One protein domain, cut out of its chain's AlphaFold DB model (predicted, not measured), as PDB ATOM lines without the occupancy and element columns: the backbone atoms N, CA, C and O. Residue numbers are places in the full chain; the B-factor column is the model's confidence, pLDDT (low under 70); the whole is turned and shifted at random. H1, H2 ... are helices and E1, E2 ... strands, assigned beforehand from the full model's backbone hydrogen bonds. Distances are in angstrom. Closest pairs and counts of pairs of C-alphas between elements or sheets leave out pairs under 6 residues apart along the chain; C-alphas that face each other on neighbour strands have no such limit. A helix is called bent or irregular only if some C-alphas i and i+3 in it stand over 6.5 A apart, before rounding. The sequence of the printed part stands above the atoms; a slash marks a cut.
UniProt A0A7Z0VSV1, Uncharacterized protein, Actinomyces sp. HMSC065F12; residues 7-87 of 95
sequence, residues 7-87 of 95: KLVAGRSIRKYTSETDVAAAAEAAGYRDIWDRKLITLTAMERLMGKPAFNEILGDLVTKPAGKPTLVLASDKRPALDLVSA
ATOM      1  N   LYS A   7       3.595  -7.481 -70.305       82.12
ATOM      2  CA  LYS A   7       3.477  -6.028 -70.427       82.12
ATOM      3  C   LYS A   7       2.283  -5.654 -71.293       82.12
ATOM      4  O   LYS A   7       1.863  -6.417 -72.163       82.12
ATOM      5  N   LEU A   8       1.744  -4.464 -71.063       84.25
ATOM      6  CA  LEU A   8       0.689  -3.896 -71.892       84.25
ATOM      7  C   LEU A   8       1.323  -3.103 -73.032       84.25
ATOM      8  O   LEU A   8       2.213  -2.292 -72.795       84.25
ATOM      9  N   VAL A   9       0.869  -3.322 -74.258       85.56
ATOM     10  CA  VAL A   9       1.331  -2.581 -75.439       85.56
ATOM     11  C   VAL A   9       0.147  -2.003 -76.199       85.56
ATOM     12  O   VAL A   9      -0.976  -2.512 -76.110       85.56
ATOM     13  N   ALA A  10       0.400  -0.962 -76.991       82.88
ATOM     14  CA  ALA A  10      -0.582  -0.475 -77.950       82.88
ATOM     15  C   ALA A  10      -0.872  -1.583 -78.971       82.88
ATOM     16  O   ALA A  10       0.028  -2.082 -79.661       82.88
ATOM     17  N   GLY A  11      -2.139  -1.981 -79.066       82.12
ATOM     18  CA  GLY A  11      -2.598  -2.902 -80.094       82.12
ATOM     19  C   GLY A  11      -2.527  -2.279 -81.488       82.12
ATOM     20  O   GLY A  11      -2.087  -1.144 -81.694       82.12
ATOM     21  N   ARG A  12      -2.993  -3.024 -82.491       82.62
ATOM     22  CA  ARG A  12      -3.050  -2.510 -83.861       82.62
ATOM     23  C   ARG A  12      -4.044  -1.351 -83.938       82.62
ATOM     24  O   ARG A  12      -5.230  -1.523 -83.674       82.62
ATOM     25  N   SER A  13      -3.559  -0.191 -84.360       84.75
ATOM     26  CA  SER A  13      -4.415   0.919 -84.763       84.75
ATOM     27  C   SER A  13      -4.974   0.661 -86.166       84.75
ATOM     28  O   SER A  13      -4.227   0.320 -87.088       84.75
ATOM     29  N   ILE A  14      -6.289   0.804 -86.322       87.00
ATOM     30  CA  ILE A  14      -6.991   0.650 -87.599       87.00
ATOM     31  C   ILE A  14      -7.558   2.015 -87.970       87.00
ATOM     32  O   ILE A  14      -8.355   2.572 -87.217       87.00
ATOM     33  N   ARG A  15      -7.130   2.548 -89.121       90.88
ATOM     34  CA  ARG A  15      -7.656   3.808 -89.660       90.88
ATOM     35  C   ARG A  15      -9.149   3.665 -89.949       90.88
ATOM     36  O   ARG A  15      -9.571   2.629 -90.462       90.88
ATOM     37  N   LYS A  16      -9.918   4.701 -89.638       92.38
ATOM     38  CA  LYS A  16     -11.362   4.762 -89.875       92.38
ATOM     39  C   LYS A  16     -11.761   6.153 -90.348       92.38
ATOM     40  O   LYS A  16     -11.051   7.119 -90.073       92.38
ATOM     41  N   TYR A  17     -12.900   6.243 -91.022       95.06
ATOM     42  CA  TYR A  17     -13.511   7.533 -91.302       95.06
ATOM     43  C   TYR A  17     -13.975   8.194 -90.011       95.06
ATOM     44  O   TYR A  17     -14.437   7.518 -89.088       95.06
ATOM     45  N   THR A  18     -13.813   9.509 -89.945       92.56
ATOM     46  CA  THR A  18     -14.305  10.330 -88.837       92.56
ATOM     47  C   THR A  18     -15.829  10.396 -88.856       92.56
ATOM     48  O   THR A  18     -16.460  10.220 -87.818       92.56
ATOM     49  N   SER A  19     -16.406  10.586 -90.044       93.50
ATOM     50  CA  SER A  19     -17.840  10.733 -90.281       93.50
ATOM     51  C   SER A  19     -18.174  10.184 -91.666       93.50
ATOM     52  O   SER A  19     -17.576  10.601 -92.655       93.50
ATOM     53  N   GLU A  20     -19.088   9.215 -91.751       93.12
ATOM     54  CA  GLU A  20     -19.468   8.624 -93.043       93.12
ATOM     55  C   GLU A  20     -20.211   9.631 -93.932       93.12
ATOM     56  O   GLU A  20     -20.026   9.618 -95.147       93.12
ATOM     57  N   THR A  21     -21.000  10.533 -93.338       94.06
ATOM     58  CA  THR A  21     -21.758  11.557 -94.071       94.06
ATOM     59  C   THR A  21     -20.839  12.585 -94.710       94.06
ATOM     60  O   THR A  21     -21.012  12.915 -95.880       94.06
ATOM     61  N   ASP A  22     -19.832  13.051 -93.971       95.50
ATOM     62  CA  ASP A  22     -18.924  14.095 -94.457       95.50
ATOM     63  C   ASP A  22     -17.996  13.535 -95.537       95.50
ATOM     64  O   ASP A  22     -17.716  14.200 -96.533       95.50
ATOM     65  N   VAL A  23     -17.576  12.273 -95.384       95.69
ATOM     66  CA  VAL A  23     -16.789  11.559 -96.398       95.69
ATOM     67  C   VAL A  23     -17.592  11.359 -97.672       95.69
ATOM     68  O   VAL A  23     -17.060  11.583 -98.757       95.69
ATOM     69  N   ALA A  24     -18.860  10.956 -97.557       95.62
ATOM     70  CA  ALA A  24     -19.725  10.798 -98.716       95.62
ATOM     71  C   ALA A  24     -19.943  12.132 -99.437       95.62
ATOM     72  O   ALA A  24     -19.739  12.206-100.643       95.62
ATOM     73  N   ALA A  25     -20.247  13.202 -98.695       95.94
ATOM     74  CA  ALA A  25     -20.430  14.536 -99.260       95.94
ATOM     75  C   ALA A  25     -19.166  15.048 -99.974       95.94
ATOM     76  O   ALA A  25     -19.256  15.549-101.093       95.94
ATOM     77  N   ALA A  26     -17.985  14.890 -99.365       96.12
ATOM     78  CA  ALA A  26     -16.716  15.293 -99.972       96.12
ATOM     79  C   ALA A  26     -16.395  14.479-101.237       96.12
ATOM     80  O   ALA A  26     -15.969  15.035-102.251       96.12
ATOM     81  N   ALA A  27     -16.634  13.166-101.205       95.31
ATOM     82  CA  ALA A  27     -16.405  12.291-102.347       95.31
ATOM     83  C   ALA A  27     -17.373  12.579-103.510       95.31
ATOM     84  O   ALA A  27     -16.941  12.650-104.662       95.31
ATOM     85  N   GLU A  28     -18.655  12.802-103.221       95.12
ATOM     86  CA  GLU A  28     -19.668  13.157-104.220       95.12
ATOM     87  C   GLU A  28     -19.408  14.540-104.828       95.12
ATOM     88  O   GLU A  28     -19.508  14.699-106.047       95.12
ATOM     89  N   ALA A  29     -19.000  15.521-104.013       95.50
ATOM     90  CA  ALA A  29     -18.593  16.846-104.484       95.50
ATOM     91  C   ALA A  29     -17.371  16.784-105.416       95.50
ATOM     92  O   ALA A  29     -17.280  17.558-106.367       95.50
ATOM     93  N   ALA A  30     -16.468  15.826-105.189       94.00
ATOM     94  CA  ALA A  30     -15.337  15.538-106.068       94.00
ATOM     95  C   ALA A  30     -15.702  14.690-107.307       94.00
ATOM     96  O   ALA A  30     -14.841  14.418-108.144       94.00
ATOM     97  N   GLY A  31     -16.969  14.287-107.460       95.12
ATOM     98  CA  GLY A  31     -17.480  13.577-108.634       95.12
ATOM     99  C   GLY A  31     -17.479  12.050-108.531       95.12
ATOM    100  O   GLY A  31     -17.797  11.378-109.514       95.12
ATOM    101  N   TYR A  32     -17.165  11.482-107.366       94.75
ATOM    102  CA  TYR A  32     -17.176  10.036-107.156       94.75
ATOM    103  C   TYR A  32     -18.565   9.550-106.735       94.75
ATOM    104  O   TYR A  32     -19.108   9.990-105.727       94.75
ATOM    105  N   ARG A  33     -19.140   8.620-107.510       91.12
ATOM    106  CA  ARG A  33     -20.484   8.058-107.265       91.12
ATOM    107  C   ARG A  33     -20.470   6.599-106.806       91.12
ATOM    108  O   ARG A  33     -21.370   6.182-106.086       91.12
ATOM    109  N   ASP A  34     -19.415   5.853-107.131       93.94
ATOM    110  CA  ASP A  34     -19.276   4.427-106.794       93.94
ATOM    111  C   ASP A  34     -18.681   4.211-105.388       93.94
ATOM    112  O   ASP A  34     -17.813   3.368-105.169       93.94
ATOM    113  N   ILE A  35     -19.112   5.023-104.419       95.62
ATOM    114  CA  ILE A  35     -18.572   5.040-103.048       95.62
ATOM    115  C   ILE A  35     -19.378   4.177-102.064       95.62
ATOM    116  O   ILE A  35     -19.018   4.066-100.889       95.62
ATOM    117  N   TRP A  36     -20.453   3.547-102.538       94.88
ATOM    118  CA  TRP A  36     -21.378   2.745-101.741       94.88
ATOM    119  C   TRP A  36     -21.474   1.316-102.285       94.88
ATOM    120  O   TRP A  36     -21.773   1.116-103.457       94.88
ATOM    121  N   ASP A  37     -21.286   0.329-101.402       89.50
ATOM    122  CA  ASP A  37     -21.705  -1.059-101.634       89.50
ATOM    123  C   ASP A  37     -23.022  -1.308-100.862       89.50
ATOM    124  O   ASP A  37     -24.061  -0.726-101.150       89.50
ATOM    125  N   ARG A  38     -22.982  -2.119 -99.791       92.44
ATOM    126  CA  ARG A  38     -24.047  -2.201 -98.764       92.44
ATOM    127  C   ARG A  38     -23.958  -1.078 -97.723       92.44
ATOM    128  O   ARG A  38     -24.881  -0.873 -96.945       92.44
ATOM    129  N   LYS A  39     -22.792  -0.443 -97.657       93.88
ATOM    130  CA  LYS A  39     -22.402   0.675 -96.795       93.88
ATOM    131  C   LYS A  39     -21.257   1.414 -97.485       93.88
ATOM    132  O   LYS A  39     -20.783   0.937 -98.522       93.88
ATOM    133  N   LEU A  40     -20.798   2.518 -96.901       94.94
ATOM    134  CA  LEU A  40     -19.670   3.277 -97.431       94.94
ATOM    135  C   LEU A  40     -18.468   2.340 -97.609       94.94
ATOM    136  O   LEU A  40     -18.150   1.539 -96.715       94.94
ATOM    137  N   ILE A  41     -17.832   2.395 -98.777       96.00
ATOM    138  CA  ILE A  41     -16.706   1.513 -99.082       96.00
ATOM    139  C   ILE A  41     -15.549   1.751 -98.107       96.00
ATOM    140  O   ILE A  41     -15.379   2.823 -97.536       96.00
ATOM    141  N   THR A  42     -14.732   0.724 -97.881       95.12
ATOM    142  CA  THR A  42     -13.593   0.828 -96.950       95.12
ATOM    143  C   THR A  42     -12.540   1.831 -97.429       95.12
ATOM    144  O   THR A  42     -12.405   2.040 -98.633       95.12
ATOM    145  N   LEU A  43     -11.698   2.345 -96.519       94.62
ATOM    146  CA  LEU A  43     -10.591   3.251 -96.872       94.62
ATOM    147  C   LEU A  43      -9.723   2.712 -98.011       94.62
ATOM    148  O   LEU A  43      -9.387   3.453 -98.921       94.62
ATOM    149  N   THR A  44      -9.387   1.420 -97.991       94.38
ATOM    150  CA  THR A  44      -8.568   0.805 -99.043       94.38
ATOM    151  C   THR A  44      -9.281   0.804-100.397       94.38
ATOM    152  O   THR A  44      -8.648   1.017-101.428       94.38
ATOM    153  N   ALA A  45     -10.592   0.553-100.409       95.69
ATOM    154  CA  ALA A  45     -11.389   0.583-101.632       95.69
ATOM    155  C   ALA A  45     -11.533   2.019-102.160       95.69
ATOM    156  O   ALA A  45     -11.358   2.238-103.354       95.69
ATOM    157  N   MET A  46     -11.751   2.986-101.269       96.00
ATOM    158  CA  MET A  46     -11.821   4.409-101.601       96.00
ATOM    159  C   MET A  46     -10.486   4.944-102.135       96.00
ATOM    160  O   MET A  46     -10.454   5.604-103.165       96.00
ATOM    161  N   GLU A  47      -9.366   4.595-101.494       95.31
ATOM    162  CA  GLU A  47      -8.015   4.958-101.942       95.31
ATOM    163  C   GLU A  47      -7.702   4.346-103.318       95.31
ATOM    164  O   GLU A  47      -7.032   4.974-104.134       95.31
ATOM    165  N   ARG A  48      -8.224   3.146-103.619       96.12
ATOM    166  CA  ARG A  48      -8.120   2.534-104.954       96.12
ATOM    167  C   ARG A  48      -9.002   3.235-105.990       96.12
ATOM    168  O   ARG A  48      -8.591   3.337-107.139       96.12
ATOM    169  N   LEU A  49     -10.195   3.671-105.593       95.25
ATOM    170  CA  LEU A  49     -11.167   4.337-106.460       95.25
ATOM    171  C   LEU A  49     -10.705   5.748-106.846       95.25
ATOM    172  O   LEU A  49     -10.782   6.125-108.010       95.25
ATOM    173  N   MET A  50     -10.191   6.506-105.878       95.38
ATOM    174  CA  MET A  50      -9.738   7.887-106.071       95.38
ATOM    175  C   MET A  50      -8.280   7.971-106.536       95.38
ATOM    176  O   MET A  50      -7.891   8.902-107.237       95.38
ATOM    177  N   GLY A  51      -7.458   6.999-106.135       96.56
ATOM    178  CA  GLY A  51      -6.005   7.098-106.170       96.56
ATOM    179  C   GLY A  51      -5.449   7.810-104.932       96.56
ATOM    180  O   GLY A  51      -6.088   8.669-104.329       96.56
ATOM    181  N   LYS A  52      -4.209   7.471-104.563       93.75
ATOM    182  CA  LYS A  52      -3.500   8.030-103.396       93.75
ATOM    183  C   LYS A  52      -3.492   9.564-103.289       93.75
ATOM    184  O   LYS A  52      -3.758  10.046-102.191       93.75
ATOM    185  N   PRO A  53      -3.154  10.335-104.344       96.31
ATOM    186  CA  PRO A  53      -3.082  11.790-104.221       96.31
ATOM    187  C   PRO A  53      -4.460  12.402-103.944       96.31
ATOM    188  O   PRO A  53      -4.616  13.073-102.929       96.31
ATOM    189  N   ALA A  54      -5.466  12.069-104.757       95.69
ATOM    190  CA  ALA A  54      -6.829  12.572-104.588       95.69
ATOM    191  C   ALA A  54      -7.449  12.139-103.250       95.69
ATOM    192  O   ALA A  54      -8.087  12.941-102.579       95.69
ATOM    193  N   PHE A  55      -7.211  10.899-102.810       96.62
ATOM    194  CA  PHE A  55      -7.692  10.435-101.508       96.62
ATOM    195  C   PHE A  55      -7.143  11.281-100.353       96.62
ATOM    196  O   PHE A  55      -7.897  11.675 -99.467       96.62
ATOM    197  N   ASN A  56      -5.837  11.563-100.352       95.25
ATOM    198  CA  ASN A  56      -5.224  12.362 -99.292       95.25
ATOM    199  C   ASN A  56      -5.685  13.823 -99.339       95.25
ATOM    200  O   ASN A  56      -5.867  14.417 -98.284       95.25
ATOM    201  N   GLU A  57      -5.883  14.382-100.533       96.31
ATOM    202  CA  GLU A  57      -6.339  15.762-100.717       96.31
ATOM    203  C   GLU A  57      -7.804  15.955-100.298       96.31
ATOM    204  O   GLU A  57      -8.126  16.919 -99.614       96.31
ATOM    205  N   ILE A  58      -8.688  15.024-100.666       95.31
ATOM    206  CA  ILE A  58     -10.138  15.162-100.465       95.31
ATOM    207  C   ILE A  58     -10.573  14.622 -99.098       95.31
ATOM    208  O   ILE A  58     -11.437  15.200 -98.442       95.31
ATOM    209  N   LEU A  59     -10.008  13.488 -98.671       95.75
ATOM    210  CA  LEU A  59     -10.470  12.741 -97.496       95.75
ATOM    211  C   LEU A  59      -9.429  12.643 -96.376       95.75
ATOM    212  O   LEU A  59      -9.736  12.052 -95.340       95.75
ATOM    213  N   GLY A  60      -8.222  13.192 -96.548       92.88
ATOM    214  CA  GLY A  60      -7.137  13.081 -95.566       92.88
ATOM    215  C   GLY A  60      -7.549  13.530 -94.163       92.88
ATOM    216  O   GLY A  60      -7.335  12.796 -93.196       92.88
ATOM    217  N   ASP A  61      -8.240  14.667 -94.074       94.19
ATOM    218  CA  ASP A  61      -8.719  15.245 -92.810       94.19
ATOM    219  C   ASP A  61      -9.933  14.503 -92.223       94.19
ATOM    220  O   ASP A  61     -10.254  14.624 -91.039       94.19
ATOM    221  N   LEU A  62     -10.589  13.667 -93.030       94.50
ATOM    222  CA  LEU A  62     -11.733  12.846 -92.635       94.50
ATOM    223  C   LEU A  62     -11.328  11.414 -92.254       94.50
ATOM    224  O   LEU A  62     -12.187  10.544 -92.074       94.50
ATOM    225  N   VAL A  63     -10.026  11.150 -92.103       94.25
ATOM    226  CA  VAL A  63      -9.479   9.861 -91.676       94.25
ATOM    227  C   VAL A  63      -8.782   9.998 -90.329       94.25
ATOM    228  O   VAL A  63      -7.783  10.694 -90.180       94.25
ATOM    229  N   THR A  64      -9.237   9.223 -89.346       92.88
ATOM    230  CA  THR A  64      -8.595   9.150 -88.030       92.88
ATOM    231  C   THR A  64      -7.841   7.840 -87.860       92.88
ATOM    232  O   THR A  64      -8.272   6.767 -88.295       92.88
ATOM    233  N   LYS A  65      -6.697   7.916 -87.176       88.06
ATOM    234  CA  LYS A  65      -5.927   6.759 -86.717       88.06
ATOM    235  C   LYS A  65      -6.106   6.623 -85.197       88.06
ATOM    236  O   LYS A  65      -5.258   7.104 -84.450       88.06
ATOM    237  N   PRO A  66      -7.211   6.017 -84.722       84.31
ATOM    238  CA  PRO A  66      -7.460   5.874 -83.291       84.31
ATOM    239  C   PRO A  66      -6.352   5.062 -82.624       84.31
ATOM    240  O   PRO A  66      -5.781   4.158 -83.244       84.31
ATOM    241  N   ALA A  67      -6.066   5.349 -81.355       80.00
ATOM    242  CA  ALA A  67      -5.128   4.551 -80.577       80.00
ATOM    243  C   ALA A  67      -5.553   3.072 -80.590       80.00
ATOM    244  O   ALA A  67      -6.736   2.734 -80.488       80.00
ATOM    245  N   GLY A  68      -4.584   2.179 -80.792       79.31
ATOM    246  CA  GLY A  68      -4.847   0.746 -80.768       79.31
ATOM    247  C   GLY A  68      -5.248   0.305 -79.365       79.31
ATOM    248  O   GLY A  68      -4.676   0.777 -78.385       79.31
ATOM    249  N   LYS A  69      -6.209  -0.619 -79.267       80.44
ATOM    250  CA  LYS A  69      -6.664  -1.140 -77.972       80.44
ATOM    251  C   LYS A  69      -5.481  -1.699 -77.167       80.44
ATOM    252  O   LYS A  69      -4.662  -2.414 -77.758       80.44
ATOM    253  N   PRO A  70      -5.385  -1.435 -75.854       84.69
ATOM    254  CA  PRO A  70      -4.332  -2.018 -75.037       84.69
ATOM    255  C   PRO A  70      -4.384  -3.545 -75.108       84.69
ATOM    256  O   PRO A  70      -5.452  -4.146 -75.018       84.69
ATOM    257  N   THR A  71      -3.234  -4.172 -75.337       82.94
ATOM    258  CA  THR A  71      -3.117  -5.624 -75.507       82.94
ATOM    259  C   THR A  71      -2.051  -6.157 -74.562       82.94
ATOM    260  O   THR A  71      -0.956  -5.598 -74.495       82.94
ATOM    261  N   LEU A  72      -2.362  -7.232 -73.839       87.12
ATOM    262  CA  LEU A  72      -1.410  -7.907 -72.964       87.12
ATOM    263  C   LEU A  72      -0.500  -8.808 -73.804       87.12
ATOM    264  O   LEU A  72      -0.978  -9.661 -74.551       87.12
ATOM    265  N   VAL A  73       0.805  -8.608 -73.693       85.81
ATOM    266  CA  VAL A  73       1.820  -9.384 -74.413       85.81
ATOM    267  C   VAL A  73       2.915  -9.822 -73.454       85.81
ATOM    268  O   VAL A  73       3.052  -9.266 -72.369       85.81
ATOM    269  N   LEU A  74       3.712 -10.815 -73.846       88.25
ATOM    270  CA  LEU A  74       4.879 -11.222 -73.067       88.25
ATOM    271  C   LEU A  74       5.897 -10.077 -72.977       88.25
ATOM    272  O   LEU A  74       6.039  -9.272 -73.901       88.25
ATOM    273  N   ALA A  75       6.651 -10.034 -71.882       82.25
ATOM    274  CA  ALA A  75       7.697  -9.040 -71.656       82.25
ATOM    275  C   ALA A  75       8.763  -9.032 -72.771       82.25
ATOM    276  O   ALA A  75       9.351  -7.986 -73.045       82.25
ATOM    277  N   SER A  76       8.954 -10.165 -73.457       84.56
ATOM    278  CA  SER A  76       9.860 -10.335 -74.600       84.56
ATOM    279  C   SER A  76       9.377  -9.699 -75.914       84.56
ATOM    280  O   SER A  76      10.160  -9.619 -76.862       84.56
ATOM    281  N   ASP A  77       8.122  -9.239 -76.005       84.50
ATOM    282  CA  ASP A  77       7.627  -8.507 -77.179       84.50
ATOM    283  C   ASP A  77       8.484  -7.248 -77.401       84.50
ATOM    284  O   ASP A  77       8.840  -6.557 -76.453       84.50
ATOM    285  N   LYS A  78       8.852  -6.925 -78.641       84.69
ATOM    286  CA  LYS A  78       9.756  -5.792 -78.913       84.69
ATOM    287  C   LYS A  78       9.075  -4.425 -78.810       84.69
ATOM    288  O   LYS A  78       9.764  -3.411 -78.767       84.69
ATOM    289  N   ARG A  79       7.740  -4.371 -78.805       82.19
ATOM    290  CA  ARG A  79       6.995  -3.108 -78.782       82.19
ATOM    291  C   ARG A  79       7.163  -2.398 -77.436       82.19
ATOM    292  O   ARG A  79       7.243  -3.069 -76.399       82.19
ATOM    293  N   PRO A  80       7.211  -1.056 -77.436       81.00
ATOM    294  CA  PRO A  80       7.261  -0.295 -76.197       81.00
ATOM    295  C   PRO A  80       6.004  -0.571 -75.371       81.00
ATOM    296  O   PRO A  80       4.915  -0.763 -75.921       81.00
ATOM    297  N   ALA A  81       6.178  -0.627 -74.051       81.19
ATOM    298  CA  ALA A  81       5.047  -0.693 -73.139       81.19
ATOM    299  C   ALA A  81       4.210   0.587 -73.273       81.19
ATOM    300  O   ALA A  81       4.746   1.650 -73.582       81.19
ATOM    301  N   LEU A  82       2.898   0.474 -73.083       76.31
ATOM    302  CA  LEU A  82       2.032   1.644 -73.008       76.31
ATOM    303  C   LEU A  82       2.382   2.439 -71.743       76.31
ATOM    304  O   LEU A  82       2.494   1.836 -70.672       76.31
ATOM    305  N   ASP A  83       2.500   3.762 -71.850       69.50
ATOM    306  CA  ASP A  83       2.576   4.615 -70.666       69.50
ATOM    307  C   ASP A  83       1.260   4.485 -69.894       69.50
ATOM    308  O   ASP A  83       0.172   4.735 -70.420       69.50
ATOM    309  N   LEU A  84       1.355   4.016 -68.653       61.66
ATOM    310  CA  LEU A  84       0.205   3.811 -67.783       61.66
ATOM    311  C   LEU A  84      -0.278   5.176 -67.282       61.66
ATOM    312  O   LEU A  84       0.131   5.642 -66.220       61.66
ATOM    313  N   VAL A  85      -1.141   5.834 -68.052       58.44
ATOM    314  CA  VAL A  85      -1.902   6.986 -67.556       58.44
ATOM    315  C   VAL A  85      -2.942   6.459 -66.560       58.44
ATOM    316  O   VAL A  85      -3.542   5.407 -66.780       58.44
ATOM    317  N   SER A  86      -3.116   7.136 -65.422       53.84
ATOM    318  CA  SER A  86      -4.058   6.715 -64.372       53.84
ATOM    319  C   SER A  86      -5.458   6.456 -64.940       53.84
ATOM    320  O   SER A  86      -5.958   7.248 -65.737       53.84
ATOM    321  N   ALA A  87      -6.135   5.402 -64.466       58.22
ATOM    322  CA  ALA A  87      -7.524   5.106 -64.832       58.22
ATOM    323  C   ALA A  87      -8.471   6.295 -64.569       58.22
ATOM    324  O   ALA A  87      -9.440   6.486 -65.295       58.22
TER     325      ALA A  87
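This is residues 7 to 87 of the 95 residues of an uncharacterized protein of Actinomyces sp. HMSC065F12 (UniProt A0A7Z0VSV1). A small head of three short helices, H1, H2 and H3, sits at one end of an elongated model, and a ribbon of two paired strands, E1 and E2, lies at the far end, with two unnamed stretches, residues 11 to 19 and 63 to 69, running between them. In the head H3 packs on H1 and is near H2, while residues 30 to 42 form a long loop from H1 to H2. The printed part has 81 residues, in the order E1, H1, H2, H3, E2; the sheet order is E1 - E2, antiparallel, and the class is mixed, helices and strands, with under half of the residues in named elements. The whole is loose, with a radius of gyration of the C-alphas of 16.9 A and spans of 50 by 25 by 25 A.

E1, residues 7 to 10, begins at C-alpha 7 (3.477, -6.028, -70.427) and is 10.2 A long. H1 is residues 20 to 29, 14.1 A; H2 is residues 43 to 50, 10.3 A. H3, residues 52 to 62, is 14.4 A long and irregular: C-alphas 58 and 61 are 7.8 A apart. E2, residues 70 to 74, 13.2 A, ends at C-alpha 74 (4.879, -11.222, -73.067).

E1 and E2 are antiparallel neighbours at 137 degrees, with N 7 and O 73 at 2.8 A, within hydrogen-bond range. Residues 16 to 17 pair briefly with residues 63 to 64, antiparallel. H1 and H3 touch, closest at the C-alphas of Val 23 and Leu 62, 6.4 A, at a steep tilt of 43 degrees, opposite ways. H2 and H3 are close but not clearly touching, closest at the C-alphas of Glu 47 and Phe 55, 5.5 A. H1 and H2 are apart. Every O i to N i+4 pair is within hydrogen-bond range in H1 and H2; in H3, 5 of 7 are.

The C-alphas farthest apart, those of Gly 31 and Ala 75, are 50.1 A apart. The printed part has no cut. The link from H1 to H2 is long, and that from H2 to H3 is tight. Residues 83 to 87 have pLDDT under 70.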